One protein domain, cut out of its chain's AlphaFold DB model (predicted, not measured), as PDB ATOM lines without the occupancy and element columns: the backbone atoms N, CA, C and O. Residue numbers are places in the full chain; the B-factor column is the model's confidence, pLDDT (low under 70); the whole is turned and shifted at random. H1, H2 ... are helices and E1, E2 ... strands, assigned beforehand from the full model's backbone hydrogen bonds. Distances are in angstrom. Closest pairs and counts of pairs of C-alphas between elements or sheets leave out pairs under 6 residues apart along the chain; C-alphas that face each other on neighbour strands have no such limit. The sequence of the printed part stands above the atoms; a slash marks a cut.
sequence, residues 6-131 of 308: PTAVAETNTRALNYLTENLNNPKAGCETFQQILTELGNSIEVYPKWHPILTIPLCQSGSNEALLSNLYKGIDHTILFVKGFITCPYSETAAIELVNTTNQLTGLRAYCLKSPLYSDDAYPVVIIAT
ATOM      1  N   PRO A   6      23.003 -36.956 -12.765       91.38
ATOM      2  CA  PRO A   6      22.804 -38.335 -12.306       91.38
ATOM      3  C   PRO A   6      21.892 -39.164 -13.220       91.38
ATOM      4  O   PRO A   6      22.140 -40.346 -13.431       91.38
ATOM      5  N   THR A   7      20.851 -38.542 -13.782       93.19
ATOM      6  CA  THR A   7      19.940 -39.200 -14.728       93.19
ATOM      7  C   THR A   7      20.661 -39.534 -16.030       93.19
ATOM      8  O   THR A   7      20.603 -40.674 -16.471       93.19
ATOM      9  N   ALA A   8      21.409 -38.575 -16.585       92.88
ATOM     10  CA  ALA A   8      22.180 -38.780 -17.806       92.88
ATOM     11  C   ALA A   8      23.243 -39.879 -17.637       92.88
ATOM     12  O   ALA A   8      23.387 -40.717 -18.521       92.88
ATOM     13  N   VAL A   9      23.939 -39.918 -16.491       94.00
ATOM     14  CA  VAL A   9      24.885 -40.993 -16.141       94.00
ATOM     15  C   VAL A   9      24.187 -42.352 -16.107       94.00
ATOM     16  O   VAL A   9      24.674 -43.304 -16.709       94.00
ATOM     17  N   ALA A  10      23.046 -42.459 -15.421       95.12
ATOM     18  CA  ALA A  10      22.317 -43.719 -15.327       95.12
ATOM     19  C   ALA A  10      21.856 -44.212 -16.710       95.12
ATOM     20  O   ALA A  10      22.104 -45.358 -17.067       95.12
ATOM     21  N   GLU A  11      21.248 -43.338 -17.514       95.31
ATOM     22  CA  GLU A  11      20.736 -43.680 -18.847       95.31
ATOM     23  C   GLU A  11      21.850 -44.115 -19.808       95.31
ATOM     24  O   GLU A  11      21.744 -45.151 -20.469       95.31
ATOM     25  N   THR A  12      22.940 -43.346 -19.871       96.19
ATOM     26  CA  THR A  12      24.081 -43.642 -20.750       96.19
ATOM     27  C   THR A  12      24.779 -44.932 -20.338       96.19
ATOM     28  O   THR A  12      24.995 -45.795 -21.196       96.19
ATOM     29  N   ASN A  13      25.071 -45.118 -19.046       97.62
ATOM     30  CA  ASN A  13      25.746 -46.318 -18.551       97.62
ATOM     31  C   ASN A  13      24.872 -47.567 -18.722       97.62
ATOM     32  O   ASN A  13      25.381 -48.603 -19.142       97.62
ATOM     33  N   THR A  14      23.561 -47.491 -18.454       97.62
ATOM     34  CA  THR A  14      22.642 -48.625 -18.655       97.62
ATOM     35  C   THR A  14      22.545 -49.017 -20.125       97.62
ATOM     36  O   THR A  14      22.624 -50.200 -20.446       97.62
ATOM     37  N   ARG A  15      22.415 -48.048 -21.035       97.25
ATOM     38  CA  ARG A  15      22.378 -48.334 -22.475       97.25
ATOM     39  C   ARG A  15      23.686 -48.962 -22.962       97.25
ATOM     40  O   ARG A  15      23.638 -49.938 -23.701       97.25
ATOM     41  N   ALA A  16      24.830 -48.427 -22.531       97.62
ATOM     42  CA  ALA A  16      26.145 -48.972 -22.858       97.62
ATOM     43  C   ALA A  16      26.320 -50.408 -22.340       97.62
ATOM     44  O   ALA A  16      26.777 -51.277 -23.080       97.62
ATOM     45  N   LEU A  17      25.909 -50.667 -21.095       97.88
ATOM     46  CA  LEU A  17      25.936 -51.998 -20.497       97.88
ATOM     47  C   LEU A  17      25.095 -52.987 -21.306       97.88
ATOM     48  O   LEU A  17      25.596 -54.046 -21.678       97.88
ATOM     49  N   ASN A  18      23.839 -52.640 -21.593       97.38
ATOM     50  CA  ASN A  18      22.940 -53.513 -22.345       97.38
ATOM     51  C   ASN A  18      23.525 -53.832 -23.723       97.38
ATOM     52  O   ASN A  18      23.679 -55.003 -24.056       97.38
ATOM     53  N   TYR A  19      23.963 -52.805 -24.458       97.62
ATOM     54  CA  TYR A  19      24.557 -52.972 -25.783       97.62
ATOM     55  C   TYR A  19      25.753 -53.934 -25.779       97.62
ATOM     56  O   TYR A  19      25.875 -54.786 -26.651       97.62
ATOM     57  N   LEU A  20      26.630 -53.830 -24.777       97.44
ATOM     58  CA  LEU A  20      27.839 -54.651 -24.688       97.44
ATOM     59  C   LEU A  20      27.612 -56.043 -24.080       97.44
ATOM     60  O   LEU A  20      28.560 -56.825 -24.042       97.44
ATOM     61  N   THR A  21      26.425 -56.375 -23.565       97.31
ATOM     62  CA  THR A  21      26.230 -57.639 -22.825       97.31
ATOM     63  C   THR A  21      25.021 -58.467 -23.241       97.31
ATOM     64  O   THR A  21      25.009 -59.662 -22.953       97.31
ATOM     65  N   GLU A  22      24.034 -57.890 -23.933       95.31
ATOM     66  CA  GLU A  22      22.774 -58.577 -24.255       95.31
ATOM     67  C   GLU A  22      22.949 -59.820 -25.142       95.31
ATOM     68  O   GLU A  22      22.188 -60.773 -25.002       95.31
ATOM     69  N   ASN A  23      23.973 -59.835 -26.003       94.56
ATOM     70  CA  ASN A  23      24.220 -60.924 -26.953       94.56
ATOM     71  C   ASN A  23      25.319 -61.901 -26.498       94.56
ATOM     72  O   ASN A  23      25.748 -62.740 -27.286       94.56
ATOM     73  N   LEU A  24      25.799 -61.793 -25.254       96.25
ATOM     74  CA  LEU A  24      26.811 -62.704 -24.716       96.25
ATOM     75  C   LEU A  24      26.173 -63.983 -24.172       96.25
ATOM     76  O   LEU A  24      25.146 -63.939 -23.495       96.25
ATOM     77  N   ASN A  25      26.858 -65.113 -24.326       96.00
ATOM     78  CA  ASN A  25      26.486 -66.371 -23.677       96.00
ATOM     79  C   ASN A  25      26.524 -66.278 -22.142       96.00
ATOM     80  O   ASN A  25      25.749 -66.941 -21.450       96.00
ATOM     81  N   ASN A  26      27.422 -65.450 -21.592       94.81
ATOM     82  CA  ASN A  26      27.498 -65.161 -20.159       94.81
ATOM     83  C   ASN A  26      27.415 -63.648 -19.882       94.81
ATOM     84  O   ASN A  26      28.439 -63.010 -19.607       94.81
ATOM     85  N   PRO A  27      26.200 -63.065 -19.877       93.56
ATOM     86  CA  PRO A  27      26.014 -61.635 -19.640       93.56
ATOM     87  C   PRO A  27      26.558 -61.176 -18.284       93.56
ATOM     88  O   PRO A  27      27.039 -60.057 -18.159       93.56
ATOM     89  N   LYS A  28      26.551 -62.047 -17.263       94.38
ATOM     90  CA  LYS A  28      27.046 -61.705 -15.922       94.38
ATOM     91  C   LYS A  28      28.550 -61.410 -15.919       94.38
ATOM     92  O   LYS A  28      28.963 -60.423 -15.316       94.38
ATOM     93  N   ALA A  29      29.349 -62.217 -16.617       93.56
ATOM     94  CA  ALA A  29      30.784 -61.959 -16.774       93.56
ATOM     95  C   ALA A  29      31.050 -60.682 -17.596       93.56
ATOM     96  O   ALA A  29      31.967 -59.914 -17.287       93.56
ATOM     97  N   GLY A  30      30.209 -60.415 -18.601       95.12
ATOM     98  CA  GLY A  30      30.212 -59.153 -19.343       95.12
ATOM     99  C   GLY A  30      29.935 -57.947 -18.439       95.12
ATOM    100  O   GLY A  30      30.677 -56.969 -18.480       95.12
ATOM    101  N   CYS A  31      28.939 -58.039 -17.550       96.12
ATOM    102  CA  CYS A  31      28.627 -56.998 -16.569       96.12
ATOM    103  C   CYS A  31      29.810 -56.709 -15.636       96.12
ATOM    104  O   CYS A  31      30.126 -55.548 -15.393       96.12
ATOM    105  N   GLU A  32      30.477 -57.742 -15.120       96.44
ATOM    106  CA  GLU A  32      31.659 -57.584 -14.258       96.44
ATOM    107  C   GLU A  32      32.802 -56.876 -15.001       96.44
ATOM    108  O   GLU A  32      33.408 -55.946 -14.464       96.44
ATOM    109  N   THR A  33      33.037 -57.253 -16.262       96.69
ATOM    110  CA  THR A  33      34.022 -56.602 -17.139       96.69
ATOM    111  C   THR A  33      33.651 -55.137 -17.388       96.69
ATOM    112  O   THR A  33      34.491 -54.251 -17.245       96.69
ATOM    113  N   PHE A  34      32.380 -54.846 -17.675       97.44
ATOM    114  CA  PHE A  34      31.891 -53.482 -17.871       97.44
ATOM    115  C   PHE A  34      32.106 -52.596 -16.635       97.44
ATOM    116  O   PHE A  34      32.506 -51.446 -16.774       97.44
ATOM    117  N   GLN A  35      31.899 -53.111 -15.418       97.19
ATOM    118  CA  GLN A  35      32.133 -52.330 -14.194       97.19
ATOM    119  C   GLN A  35      33.617 -51.986 -13.984       97.19
ATOM    120  O   GLN A  35      33.942 -50.894 -13.505       97.19
ATOM    121  N   GLN A  36      34.531 -52.883 -14.372       96.81
ATOM    122  CA  GLN A  36      35.972 -52.600 -14.352       96.81
ATOM    123  C   GLN A  36      36.316 -51.476 -15.333       96.81
ATOM    124  O   GLN A  36      36.992 -50.517 -14.966       96.81
ATOM    125  N   ILE A  37      35.768 -51.553 -16.546       97.06
ATOM    126  CA  ILE A  37      35.910 -50.512 -17.564       97.06
ATOM    127  C   ILE A  37      35.355 -49.176 -17.084       97.06
ATOM    128  O   ILE A  37      36.015 -48.155 -17.246       97.06
ATOM    129  N   LEU A  38      34.171 -49.166 -16.474       96.75
ATOM    130  CA  LEU A  38      33.542 -47.944 -15.977       96.75
ATOM    131  C   LEU A  38      34.418 -47.257 -14.917       96.75
ATOM    132  O   LEU A  38      34.540 -46.034 -14.899       96.75
ATOM    133  N   THR A  39      35.083 -48.051 -14.073       96.44
ATOM    134  CA  THR A  39      36.045 -47.554 -13.076       96.44
ATOM    135  C   THR A  39      37.286 -46.944 -13.737       96.44
ATOM    136  O   THR A  39      37.828 -45.953 -13.252       96.44
ATOM    137  N   GLU A  40      37.742 -47.518 -14.850       96.69
ATOM    138  CA  GLU A  40      38.952 -47.084 -15.550       96.69
ATOM    139  C   GLU A  40      38.722 -45.884 -16.480       96.69
ATOM    140  O   GLU A  40      39.555 -44.971 -16.518       96.69
ATOM    141  N   LEU A  41      37.612 -45.875 -17.223       97.88
ATOM    142  CA  LEU A  41      37.312 -44.900 -18.273       97.88
ATOM    143  C   LEU A  41      36.360 -43.777 -17.840       97.88
ATOM    144  O   LEU A  41      36.263 -42.767 -18.538       97.88
ATOM    145  N   GLY A  42      35.677 -43.926 -16.704       97.50
ATOM    146  CA  GLY A  42      34.597 -43.033 -16.291       97.50
ATOM    147  C   GLY A  42      33.275 -43.365 -16.986       97.50
ATOM    148  O   GLY A  42      33.131 -44.419 -17.595       97.50
ATOM    149  N   ASN A  43      32.294 -42.466 -16.878       97.69
ATOM    150  CA  ASN A  43      30.944 -42.681 -17.413       97.69
ATOM    151  C   ASN A  43      30.928 -42.801 -18.942       97.69
ATOM    152  O   ASN A  43      31.772 -42.215 -19.625       97.69
ATOM    153  N   SER A  44      29.952 -43.527 -19.484       98.00
ATOM    154  CA  SER A  44      29.736 -43.563 -20.927       98.00
ATOM    155  C   SER A  44      29.154 -42.242 -21.434       98.00
ATOM    156  O   SER A  44      28.494 -41.495 -20.710       98.00
ATOM    157  N   ILE A  45      29.434 -41.935 -22.695       97.56
ATOM    158  CA  ILE A  45      29.001 -40.718 -23.386       97.56
ATOM    159  C   ILE A  45      28.512 -41.082 -24.793       97.56
ATOM    160  O   ILE A  45      28.671 -42.216 -25.244       97.56
ATOM    161  N   GLU A  46      27.930 -40.122 -25.503       95.81
ATOM    162  CA  GLU A  46      27.446 -40.313 -26.877       95.81
ATOM    163  C   GLU A  46      28.397 -39.717 -27.911       95.81
ATOM    164  O   GLU A  46      28.661 -40.338 -28.937       95.81
ATOM    165  N   VAL A  47      28.932 -38.524 -27.636       95.69
ATOM    166  CA  VAL A  47      29.801 -37.797 -28.569       95.69
ATOM    167  C   VAL A  47      30.894 -37.069 -27.800       95.69
ATOM    168  O   VAL A  47      30.626 -36.374 -26.818       95.69
ATOM    169  N   TYR A  48      32.137 -37.182 -28.271       97.00
ATOM    170  CA  TYR A  48      33.241 -36.380 -27.750       97.00
ATOM    171  C   TYR A  48      33.141 -34.917 -28.196       97.00
ATOM    172  O   TYR A  48      32.834 -34.647 -29.362       97.00
ATOM    173  N   PRO A  49      33.489 -33.953 -27.327       95.81
ATOM    174  CA  PRO A  49      33.740 -32.596 -27.775       95.81
ATOM    175  C   PRO A  49      34.954 -32.566 -28.709       95.81
ATOM    176  O   PRO A  49      35.881 -33.365 -28.578       95.81
ATOM    177  N   LYS A  50      34.986 -31.611 -29.638       93.50
ATOM    178  CA  LYS A  50      36.005 -31.538 -30.699       93.50
ATOM    179  C   LYS A  50      37.432 -31.324 -30.185       93.50
ATOM    180  O   LYS A  50      38.378 -31.654 -30.886       93.50
ATOM    181  N   TRP A  51      37.586 -30.823 -28.961       94.88
ATOM    182  CA  TRP A  51      38.882 -30.661 -28.302       94.88
ATOM    183  C   TRP A  51      39.388 -31.928 -27.594       94.88
ATOM    184  O   TRP A  51      40.501 -31.925 -27.074       94.88
ATOM    185  N   HIS A  52      38.587 -32.997 -27.519       96.56
ATOM    186  CA  HIS A  52      38.926 -34.174 -26.726       96.56
ATOM    187  C   HIS A  52      40.167 -34.910 -27.274       96.56
ATOM    188  O   HIS A  52      40.219 -35.151 -28.481       96.56
ATOM    189  N   PRO A  53      41.110 -35.368 -26.422       95.88
ATOM    190  CA  PRO A  53      42.341 -36.037 -26.866       95.88
ATOM    191  C   PRO A  53      42.146 -37.260 -27.776       95.88
ATOM    192  O   PRO A  53      42.946 -37.489 -28.677       95.88
ATOM    193  N   ILE A  54      41.057 -38.016 -27.597       96.62
ATOM    194  CA  ILE A  54      40.698 -39.134 -28.496       96.62
ATOM    195  C   ILE A  54      40.506 -38.669 -29.949       96.62
ATOM    196  O   ILE A  54      40.765 -39.423 -30.879       96.62
ATOM    197  N   LEU A  55      40.055 -37.431 -30.160       93.81
ATOM    198  CA  LEU A  55      39.866 -36.872 -31.497       93.81
ATOM    199  C   LEU A  55      41.093 -36.106 -31.996       93.81
ATOM    200  O   LEU A  55      41.316 -36.055 -33.200       93.81
ATOM    201  N   THR A  56      41.861 -35.491 -31.094       91.75
ATOM    202  CA  THR A  56      42.924 -34.542 -31.463       91.75
ATOM    203  C   THR A  56      44.323 -35.154 -31.509       91.75
ATOM    204  O   THR A  56      45.173 -34.632 -32.225       91.75
ATOM    205  N   ILE A  57      44.587 -36.252 -30.786       92.88
ATOM    206  CA  ILE A  57      45.897 -36.925 -30.817       92.88
ATOM    207  C   ILE A  57      46.145 -37.638 -32.156       92.88
ATOM    208  O   ILE A  57      47.230 -37.464 -32.721       92.88
ATOM    209  N   PRO A  58      45.211 -38.450 -32.694       89.06
ATOM    210  CA  PRO A  58      45.426 -39.057 -33.999       89.06
ATOM    211  C   PRO A  58      45.414 -37.957 -35.067       89.06
ATOM    212  O   PRO A  58      44.401 -37.296 -35.286       89.06
ATOM    213  N   LEU A  59      46.551 -37.737 -35.733       69.69
ATOM    214  CA  LEU A  59      46.660 -36.738 -36.797       69.69
ATOM    215  C   LEU A  59      45.681 -37.085 -37.927       69.69
ATOM    216  O   LEU A  59      45.861 -38.084 -38.628       69.69
ATOM    217  N   CYS A  60      44.667 -36.245 -38.140       55.19
ATOM    218  CA  CYS A  60      43.800 -36.364 -39.305       55.19
ATOM    219  C   CYS A  60      44.616 -35.997 -40.558       55.19
ATOM    220  O   CYS A  60      44.851 -34.826 -40.848       55.19
ATOM    221  N   GLN A  61      45.103 -37.004 -41.291       44.56
ATOM    222  CA  GLN A  61      45.906 -36.800 -42.509       44.56
ATOM    223  C   GLN A  61      45.093 -36.198 -43.665       44.56
ATOM    224  O   GLN A  61      45.659 -35.654 -44.611       44.56
ATOM    225  N   SER A  62      43.763 -36.275 -43.601       43.12
ATOM    226  CA  SER A  62      42.875 -35.598 -44.538       43.12
ATOM    227  C   SER A  62      42.468 -34.259 -43.937       43.12
ATOM    228  O   SER A  62      41.884 -34.253 -42.859       43.12
ATOM    229  N   GLY A  63      42.702 -33.141 -44.627       44.41
ATOM    230  CA  GLY A  63      42.246 -31.796 -44.230       44.41
ATOM    231  C   GLY A  63      40.718 -31.610 -44.202       44.41
ATOM    232  O   GLY A  63      40.216 -30.555 -44.577       44.41
ATOM    233  N   SER A  64      39.966 -32.646 -43.828       44.22
ATOM    234  CA  SER A  64      38.534 -32.633 -43.582       44.22
ATOM    235  C   SER A  64      38.298 -32.183 -42.139       44.22
ATOM    236  O   SER A  64      38.793 -32.814 -41.204       44.22
ATOM    237  N   ASN A  65      37.509 -31.124 -41.964       50.78
ATOM    238  CA  ASN A  65      37.209 -30.507 -40.666       50.78
ATOM    239  C   ASN A  65      36.356 -31.382 -39.720       50.78
ATOM    240  O   ASN A  65      36.116 -30.999 -38.575       50.78
ATOM    241  N   GLU A  66      35.900 -32.560 -40.157       57.88
ATOM    242  CA  GLU A  66      35.095 -33.472 -39.341       57.88
ATOM    243  C   GLU A  66      35.708 -34.870 -39.311       57.88
ATOM    244  O   GLU A  66      35.294 -35.788 -40.013       57.88
ATOM    245  N   ALA A  67      36.712 -35.036 -38.453       63.59
ATOM    246  CA  ALA A  67      37.232 -36.353 -38.131       63.59
ATOM    247  C   ALA A  67      36.151 -37.188 -37.422       63.59
ATOM    248  O   ALA A  67      35.862 -36.994 -36.239       63.59
ATOM    249  N   LEU A  68      35.521 -38.098 -38.165       78.50
ATOM    250  CA  LEU A  68      34.738 -39.189 -37.593       78.50
ATOM    251  C   LEU A  68      35.687 -40.168 -36.898       78.50
ATOM    252  O   LEU A  68      36.795 -40.406 -37.378       78.50
ATOM    253  N   LEU A  69      35.240 -40.779 -35.800       89.31
ATOM    254  CA  LEU A  69      36.063 -41.723 -35.039       89.31
ATOM    255  C   LEU A  69      36.570 -42.883 -35.917       89.31
ATOM    256  O   LEU A  69      37.724 -43.278 -35.804       89.31
ATOM    257  N   SER A  70      35.747 -43.353 -36.859       87.50
ATOM    258  CA  SER A  70      36.096 -44.397 -37.835       87.50
ATOM    259  C   SER A  70      37.186 -43.990 -38.832       87.50
ATOM    260  O   SER A  70      37.879 -44.854 -39.365       87.50
ATOM    261  N   ASN A  71      37.369 -42.689 -39.076       87.38
ATOM    262  CA  ASN A  71      38.456 -42.184 -39.917       87.38
ATOM    263  C   ASN A  71      39.780 -42.119 -39.144       87.38
ATOM    264  O   ASN A  71      40.846 -42.235 -39.748       87.38
ATOM    265  N   LEU A  72      39.713 -41.927 -37.824       90.81
ATOM    266  CA  LEU A  72      40.880 -41.830 -36.942       90.81
ATOM    267  C   LEU A  72      41.387 -43.207 -36.506       90.81
ATOM    268  O   LEU A  72      42.593 -43.419 -36.401       90.81
ATOM    269  N   TYR A  73      40.469 -44.147 -36.287       93.88
ATOM    270  CA  TYR A  73      40.762 -45.488 -35.803       93.88
ATOM    271  C   TYR A  73      40.219 -46.515 -36.797       93.88
ATOM    272  O   TYR A  73      39.020 -46.789 -36.856       93.88
ATOM    273  N   LYS A  74      41.115 -47.081 -37.610       92.00
ATOM    274  CA  LYS A  74      40.749 -48.108 -38.591       92.00
ATOM    275  C   LYS A  74      40.379 -49.411 -37.889       92.00
ATOM    276  O   LYS A  74      41.053 -49.824 -36.951       92.00
ATOM    277  N   GLY A  75      39.338 -50.070 -38.391       90.75
ATOM    278  CA  GLY A  75      38.909 -51.375 -37.889       90.75
ATOM    279  C   GLY A  75      38.091 -51.324 -36.601       90.75
ATOM    280  O   GLY A  75      37.842 -52.380 -36.030       90.75
ATOM    281  N   ILE A  76      37.661 -50.138 -36.147       95.75
ATOM    282  CA  ILE A  76      36.676 -50.057 -35.067       95.75
ATOM    283  C   ILE A  76      35.320 -50.579 -35.547       95.75
ATOM    284  O   ILE A  76      34.890 -50.310 -36.668       95.75
ATOM    285  N   ASP A  77      34.644 -51.294 -34.662       95.38
ATOM    286  CA  ASP A  77      33.276 -51.774 -34.814       95.38
ATOM    287  C   ASP A  77      32.563 -51.757 -33.454       95.38
ATOM    288  O   ASP A  77      33.224 -51.739 -32.410       95.38
ATOM    289  N   HIS A  78      31.230 -51.706 -33.443       96.38
ATOM    290  CA  HIS A  78      30.414 -51.791 -32.218       96.38
ATOM    291  C   HIS A  78      30.961 -50.960 -31.043       96.38
ATOM    292  O   HIS A  78      31.276 -51.464 -29.967       96.38
ATOM    293  N   THR A  79      31.171 -49.669 -31.304       97.75
ATOM    294  CA  THR A  79      31.963 -48.791 -30.438       97.75
ATOM    295  C   THR A  79      31.108 -48.062 -29.406       97.75
ATOM    296  O   THR A  79      30.098 -47.453 -29.752       97.75
ATOM    297  N   ILE A  80      31.558 -48.064 -28.150       98.31
ATOM    298  CA  ILE A  80      30.965 -47.323 -27.032       98.31
ATOM    299  C   ILE A  80      31.989 -46.350 -26.458       98.31
ATOM    300  O   ILE A  80      33.121 -46.725 -26.150       98.31
ATOM    301  N   LEU A  81      31.573 -45.096 -26.291       98.56
ATOM    302  CA  LEU A  81      32.425 -44.011 -25.819       98.56
ATOM    303  C   LEU A  81      32.279 -43.815 -24.309       98.56
ATOM    304  O   LEU A  81      31.187 -43.944 -23.757       98.56
ATOM    305  N   PHE A  82      33.372 -43.432 -23.661       98.62
ATOM    306  CA  PHE A  82      33.458 -43.064 -22.249       98.62
ATOM    307  C   PHE A  82      34.284 -41.787 -22.081       98.62
ATOM    308  O   PHE A  82      35.006 -41.377 -22.995       98.62
ATOM    309  N   VAL A  83      34.212 -41.153 -20.907       98.31
ATOM    310  CA  VAL A  83      34.881 -39.864 -20.648       98.31
ATOM    311  C   VAL A  83      36.376 -39.898 -20.988       98.31
ATOM    312  O   VAL A  83      36.859 -38.974 -21.626       98.31
ATOM    313  N   LYS A  84      37.116 -40.952 -20.619       98.25
ATOM    314  CA  LYS A  84      38.571 -41.036 -20.860       98.25
ATOM    315  C   LYS A  84      38.970 -41.782 -22.132       98.25
ATOM    316  O   LYS A  84      40.156 -41.854 -22.447       98.25
ATOM    317  N   GLY A  85      38.032 -42.399 -22.834       98.25
ATOM    318  CA  GLY A  85      38.372 -43.348 -23.887       98.25
ATOM    319  C   GLY A  85      37.181 -44.160 -24.352       98.25
ATOM    320  O   GLY A  85      36.062 -43.912 -23.927       98.25
ATOM    321  N   PHE A  86      37.397 -45.129 -25.224       98.62
ATOM    322  CA  PHE A  86      36.308 -45.911 -25.798       98.62
ATOM    323  C   PHE A  86      36.645 -47.393 -25.846       98.62
ATOM    324  O   PHE A  86      37.805 -47.798 -25.743       98.62
ATOM    325  N   ILE A  87      35.600 -48.194 -26.016       98.44
ATOM    326  CA  ILE A  87      35.697 -49.620 -26.307       98.44
ATOM    327  C   ILE A  87      35.137 -49.870 -27.687       98.44
ATOM    328  O   ILE A  87      34.114 -49.303 -28.057       98.44
ATOM    329  N   THR A  88      35.793 -50.752 -28.422       98.50
ATOM    330  CA  THR A  88      35.331 -51.252 -29.711       98.50
ATOM    331  C   THR A  88      35.433 -52.771 -29.740       98.50
ATOM    332  O   THR A  88      36.343 -53.334 -29.135       98.50
ATOM    333  N   CYS A  89      34.502 -53.431 -30.425       97.94
ATOM    334  CA  CYS A  89      34.405 -54.887 -30.488       97.94
ATOM    335  C   CYS A  89      34.460 -55.382 -31.946       97.94
ATOM    336  O   CYS A  89      33.436 -55.813 -32.476       97.94
ATOM    337  N   PRO A  90      35.624 -55.317 -32.620       97.38
ATOM    338  CA  PRO A  90      35.790 -55.886 -33.955       97.38
ATOM    339  C   PRO A  90      35.694 -57.416 -33.950       97.38
ATOM    340  O   PRO A  90      36.128 -58.080 -33.011       97.38
ATOM    341  N   TYR A  91      35.224 -57.987 -35.059       96.06
ATOM    342  CA  TYR A  91      35.169 -59.442 -35.280       96.06
ATOM    343  C   TYR A  91      36.467 -60.051 -35.835       96.06
ATOM    344  O   TYR A  91      36.535 -61.241 -36.133       96.06
ATOM    345  N   SER A  92      37.510 -59.239 -36.016       96.25
ATOM    346  CA  SER A  92      38.798 -59.671 -36.557       96.25
ATOM    347  C   SER A  92      39.901 -59.468 -35.524       96.25
ATOM    348  O   SER A  92      40.232 -58.334 -35.182       96.25
ATOM    349  N   GLU A  93      40.517 -60.567 -35.080       95.69
ATOM    350  CA  GLU A  93      41.663 -60.534 -34.160       95.69
ATOM    351  C   GLU A  93      42.823 -59.718 -34.741       95.69
ATOM    352  O   GLU A  93      43.433 -58.900 -34.055       95.69
ATOM    353  N   THR A  94      43.094 -59.886 -36.037       96.69
ATOM    354  CA  THR A  94      44.143 -59.135 -36.732       96.69
ATOM    355  C   THR A  94      43.864 -57.635 -36.723       96.69
ATOM    356  O   THR A  94      44.783 -56.859 -36.471       96.69
ATOM    357  N   ALA A  95      42.605 -57.224 -36.927       95.44
ATOM    358  CA  ALA A  95      42.219 -55.816 -36.856       95.44
ATOM    359  C   ALA A  95      42.350 -55.263 -35.427       95.44
ATOM    360  O   ALA A  95      42.855 -54.158 -35.244       95.44
ATOM    361  N   ALA A  96      41.967 -56.044 -34.409       97.50
ATOM    362  CA  ALA A  96      42.127 -55.667 -33.006       97.50
ATOM    363  C   ALA A  96      43.605 -55.452 -32.631       97.50
ATOM    364  O   ALA A  96      43.962 -54.435 -32.035       97.50
ATOM    365  N   ILE A  97      44.483 -56.378 -33.029       97.62
ATOM    366  CA  ILE A  97      45.929 -56.286 -32.780       97.62
ATOM    367  C   ILE A  97      46.539 -55.085 -33.514       97.62
ATOM    368  O   ILE A  97      47.329 -54.343 -32.928       97.62
ATOM    369  N   GLU A  98      46.181 -54.862 -34.781       97.38
ATOM    370  CA  GLU A  98      46.661 -53.711 -35.553       97.38
ATOM    371  C   GLU A  98      46.212 -52.382 -34.929       97.38
ATOM    372  O   GLU A  98      47.021 -51.456 -34.801       97.38
ATOM    373  N   LEU A  99      44.958 -52.307 -34.473       97.38
ATOM    374  CA  LEU A  99      44.412 -51.145 -33.780       97.38
ATOM    375  C   LEU A  99      45.182 -50.851 -32.485       97.38
ATOM    376  O   LEU A  99      45.568 -49.703 -32.248       97.38
ATOM    377  N   VAL A 100      45.456 -51.877 -31.672       98.25
ATOM    378  CA  VAL A 100      46.259 -51.747 -30.446       98.25
ATOM    379  C   VAL A 100      47.670 -51.257 -30.763       98.25
ATOM    380  O   VAL A 100      48.143 -50.302 -30.146       98.25
ATOM    381  N   ASN A 101      48.335 -51.876 -31.740       97.44
ATOM    382  CA  ASN A 101      49.705 -51.533 -32.116       97.44
ATOM    383  C   ASN A 101      49.812 -50.098 -32.632       97.44
ATOM    384  O   ASN A 101      50.691 -49.360 -32.197       97.44
ATOM    385  N   THR A 102      48.903 -49.689 -33.518       96.12
ATOM    386  CA  THR A 102      48.888 -48.334 -34.087       96.12
ATOM    387  C   THR A 102      48.592 -47.293 -33.012       96.12
ATOM    388  O   THR A 102      49.267 -46.270 -32.934       96.12
ATOM    389  N   THR A 103      47.628 -47.566 -32.130       96.62
ATOM    390  CA  THR A 103      47.252 -46.626 -31.065       96.62
ATOM    391  C   THR A 103      48.374 -46.447 -30.044       96.62
ATOM    392  O   THR A 103      48.653 -45.323 -29.642       96.62
ATOM    393  N   ASN A 104      49.070 -47.523 -29.665       97.38
ATOM    394  CA  ASN A 104      50.182 -47.464 -28.709       97.38
ATOM    395  C   ASN A 104      51.441 -46.757 -29.247       97.38
ATOM    396  O   ASN A 104      52.359 -46.488 -28.476       97.38
ATOM    397  N   GLN A 105      51.506 -46.444 -30.546       96.12
ATOM    398  CA  GLN A 105      52.559 -45.587 -31.109       96.12
ATOM    399  C   GLN A 105      52.274 -44.090 -30.901       96.12
ATOM    400  O   GLN A 105      53.180 -43.268 -31.047       96.12
ATOM    401  N   LEU A 106      51.034 -43.722 -30.568       95.38
ATOM    402  CA  LEU A 106      50.622 -42.336 -30.379       95.38
ATOM    403  C   LEU A 106      50.858 -41.907 -28.927       95.38
ATOM    404  O   LEU A 106      50.324 -42.491 -27.986       95.38
ATOM    405  N   THR A 107      51.647 -40.849 -28.736       95.62
ATOM    406  CA  THR A 107      51.884 -40.285 -27.399       95.62
ATOM    407  C   THR A 107      50.587 -39.697 -26.841       95.62
ATOM    408  O   THR A 107      49.913 -38.936 -27.530       95.62
ATOM    409  N   GLY A 108      50.249 -40.047 -25.598       95.81
ATOM    410  CA  GLY A 108      49.006 -39.628 -24.941       95.81
ATOM    411  C   GLY A 108      47.845 -40.619 -25.094       95.81
ATOM    412  O   GLY A 108      46.783 -40.402 -24.509       95.81
ATOM    413  N   LEU A 109      48.029 -41.714 -25.846       98.00
ATOM    414  CA  LEU A 109      47.060 -42.804 -25.963       98.00
ATOM    415  C   LEU A 109      47.647 -44.137 -25.483       98.00
ATOM    416  O   LEU A 109      48.841 -44.401 -25.600       98.00
ATOM    417  N   ARG A 110      46.777 -45.000 -24.959       98.19
ATOM    418  CA  ARG A 110      47.080 -46.392 -24.613       98.19
ATOM    419  C   ARG A 110      45.952 -47.295 -25.083       98.19
ATOM    420  O   ARG A 110      44.788 -46.963 -24.888       98.19
ATOM    421  N   ALA A 111      46.296 -48.454 -25.629       98.44
ATOM    422  CA  ALA A 111      45.345 -49.460 -26.071       98.44
ATOM    423  C   ALA A 111      45.720 -50.871 -25.610       98.44
ATOM    424  O   ALA A 111      46.904 -51.204 -25.490       98.44
ATOM    425  N   TYR A 112      44.715 -51.709 -25.364       98.44
ATOM    426  CA  TYR A 112      44.889 -53.132 -25.059       98.44
ATOM    427  C   TYR A 112      43.626 -53.936 -25.385       98.44
ATOM    428  O   TYR A 112      42.515 -53.406 -25.336       98.44
ATOM    429  N   CYS A 113      43.798 -55.225 -25.683       97.81
ATOM    430  CA  CYS A 113      42.683 -56.158 -25.844       97.81
ATOM    431  C   CYS A 113      42.187 -56.652 -24.480       97.81
ATOM    432  O   CYS A 113      42.987 -56.951 -23.585       97.81
ATOM    433  N   LEU A 114      40.872 -56.799 -24.337       96.62
ATOM    434  CA  LEU A 114      40.278 -57.496 -23.202       96.62
ATOM    435  C   LEU A 114      40.374 -59.007 -23.394       96.62
ATOM    436  O   LEU A 114      40.306 -59.523 -24.504       96.62
ATOM    437  N   LYS A 115      40.524 -59.723 -22.277       92.69
ATOM    438  CA  LYS A 115      40.492 -61.194 -22.266       92.69
ATOM    439  C   LYS A 115      39.071 -61.754 -22.310       92.69
ATOM    440  O   LYS A 115      38.888 -62.891 -22.724       92.69
ATOM    441  N   SER A 116      38.102 -60.982 -21.823       93.62
ATOM    442  CA  SER A 116      36.691 -61.357 -21.793       93.62
ATOM    443  C   SER A 116      35.968 -60.730 -22.983       93.62
ATOM    444  O   SER A 116      36.251 -59.568 -23.295       93.62
ATOM    445  N   PRO A 117      35.025 -61.451 -23.614       95.00
ATOM    446  CA  PRO A 117      34.231 -60.901 -24.700       95.00
ATOM    447  C   PRO A 117      33.280 -59.812 -24.195       95.00
ATOM    448  O   PRO A 117      32.813 -59.828 -23.053       95.00
ATOM    449  N   LEU A 118      32.984 -58.874 -25.088       96.75
ATOM    450  CA  LEU A 118      31.951 -57.853 -24.966       96.75
ATOM    451  C   LEU A 118      31.269 -57.746 -26.326       96.75
ATOM    452  O   LEU A 118      31.908 -57.956 -27.355       96.75
ATOM    453  N   TYR A 119      29.996 -57.369 -26.324       97.56
ATOM    454  CA  TYR A 119      29.101 -57.279 -27.476       97.56
ATOM    455  C   TYR A 119      28.768 -58.627 -28.141       97.56
ATOM    456  O   TYR A 119      27.597 -58.905 -28.360       97.56
ATOM    457  N   SER A 120      29.753 -59.484 -28.410       96.94
ATOM    458  CA  SER A 120      29.582 -60.841 -28.945       96.94
ATOM    459  C   SER A 120      30.696 -61.756 -28.424       96.94
ATOM    460  O   SER A 120      31.808 -61.285 -28.182       96.94
ATOM    461  N   ASP A 121      30.417 -63.053 -28.260       96.88
ATOM    462  CA  ASP A 121      31.423 -64.050 -27.857       96.88
ATOM    463  C   ASP A 121      32.550 -64.230 -28.892       96.88
ATOM    464  O   ASP A 121      33.650 -64.633 -28.520       96.88
ATOM    465  N   ASP A 122      32.299 -63.881 -30.159       95.94
ATOM    466  CA  ASP A 122      33.269 -63.971 -31.261       95.94
ATOM    467  C   ASP A 122      34.005 -62.642 -31.531       95.94
ATOM    468  O   ASP A 122      34.790 -62.533 -32.478       95.94
ATOM    469  N   ALA A 123      33.736 -61.602 -30.737       97.06
ATOM    470  CA  ALA A 123      34.405 -60.313 -30.870       97.06
ATOM    471  C   ALA A 123      35.742 -60.280 -30.115       97.06
ATOM    472  O   ALA A 123      35.960 -61.010 -29.148       97.06
ATOM    473  N   TYR A 124      36.618 -59.357 -30.518       97.88
ATOM    474  CA  TYR A 124      37.921 -59.096 -29.905       97.88
ATOM    475  C   TYR A 124      37.939 -57.681 -29.313       97.88
ATOM    476  O   TYR A 124      38.419 -56.754 -29.971       97.88
ATOM    477  N   PRO A 125      37.394 -57.461 -28.099       98.12
ATOM    478  CA  PRO A 125      37.220 -56.116 -27.573       98.12
ATOM    479  C   PRO A 125      38.557 -55.417 -27.321       98.12
ATOM    480  O   PRO A 125      39.445 -55.960 -26.658       98.12
ATOM    481  N   VAL A 126      38.672 -54.182 -27.798       98.62
ATOM    482  CA  VAL A 126      39.827 -53.305 -27.605       98.62
ATOM    483  C   VAL A 126      39.399 -52.083 -26.809       98.62
ATOM    484  O   VAL A 126      38.414 -51.423 -27.139       98.62
ATOM    485  N   VAL A 127      40.171 -51.767 -25.774       98.69
ATOM    486  CA  VAL A 127      40.029 -50.545 -24.983       98.69
ATOM    487  C   VAL A 127      41.073 -49.546 -25.454       98.69
ATOM    488  O   VAL A 127      42.250 -49.893 -25.541       98.69
ATOM    489  N   ILE A 128      40.656 -48.309 -25.719       98.69
ATOM    490  CA  ILE A 128      41.529 -47.180 -26.051       98.69
ATOM    491  C   ILE A 128      41.324 -46.076 -25.021       98.69
ATOM    492  O   ILE A 128      40.195 -45.701 -24.724       98.69
ATOM    493  N   ILE A 129      42.421 -45.543 -24.484       98.50
ATOM    494  CA  ILE A 129      42.438 -44.602 -23.363       98.50
ATOM    495  C   ILE A 129      43.303 -43.403 -23.710       98.50
ATOM    496  O   ILE A 129      44.454 -43.572 -24.107       98.50
ATOM    497  N   ALA A 130      42.784 -42.200 -23.481       98.19
ATOM    498  CA  ALA A 130      43.586 -40.991 -23.414       98.19
ATOM    499  C   ALA A 130      44.232 -40.877 -22.029       98.19
ATOM    500  O   ALA A 130      43.549 -40.697 -21.018       98.19
ATOM    501  N   THR A 131      45.555 -41.025 -21.970       96.94
ATOM    502  CA  THR A 131      46.297 -41.168 -20.706       96.94
ATOM    503  C   THR A 131      46.321 -39.892 -19.880       96.94
ATOM    504  O   THR A 131      46.387 -39.964 -18.657       96.94
TER     505      THR A 131
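This is residues 6 to 131 of the 308 residues of an uncharacterized protein of Shewanella sp. WE21 (UniProt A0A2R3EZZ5). A small antiparallel sheet of four short strands forms the core; helix H5 covers one face over E3 and E4, and the helices H1 and H2, joined as a V, graze the sheet, H1 mainly at the edge strand E1. A long loop, residues 57 to 68, runs between the short helices H3 and H4, far from the middle of the domain. The printed part has 126 residues, in the order H1 H2 H3 H4 E1 E2 H5 E3 E4, with sheet order E1 E2 E4 E3 and a class of mixed helices and strands. It is compact, with a radius of gyration of the C-alphas of 14.1 A and spans of 43 by 37 by 22 A.

Find C-alpha 6 at (22.804, -38.335, -12.306); from there H1 runs 22.2 A to residue 21. H2, residues 27 to 41, is 20.2 A long. H3 is residues 53 to 56 and H4 residues 69 to 72. Then come E1, residues 80 to 82, and E2, residues 85 to 88. Look for H5 at C-alpha 93, (41.663, -60.534, -34.160); it runs 15.3 A to residue 103. E3, residues 109 to 113, is 14.1 A long, and E4, residues 126 to 130, is 13.5 A long and ends at C-alpha 130, (43.586, -40.991, -23.414).

Start at the hairpin E1 and E2, where N 80 and O 87 are 2.8 A apart, within hydrogen-bond range. E2 and E4 are antiparallel at 166 degrees, with N 126 and O 88 at 2.8 A. In the hairpin E3 and E4, N 129 and O 110 are 2.8 A apart. Residues 44 to 45 pair antiparallel with residues 81 to 82 of E1. H5 is on the sheet at a height of 8.1 A, over E3 and only just over E4, with 3 of its C-alphas falling on E4; its closest C-alphas to E3 are Val 100 and Ala 111, 5.0 A. It runs along the strands, at 14 degrees to E3 on the local plane. E2, H5 and E3 form a split strand-helix-strand unit, two strands running the same way with E4 between them, and its crossover is right-handed; the sheet with H5 on one face makes two layers. H1, with residues 17 to 21 alone, touches H2 at a steep tilt of 49 degrees, opposite ways; the closest C-alphas are Thr 21 and Pro 27, 5.1 A. H1, H2 and H3 only graze the sheet. H4 is not on it, and is close to H3 but not clearly touching, with C-alphas Leu 55 and Leu 69 closest at 7.1 A. In H1, H2 and H5 every O i to N i+4 pair is within hydrogen-bond range; H3 and H4 are too short for one.

The C-alphas farthest apart, Lys 28 and Gly 63, are 43.9 A apart. The printed part has no cut. The links H2 to H3, H3 to H4 and E3 to E4 are long. The mean pLDDT of the printed part is 92.9, and residues 59 to 67 are under 70.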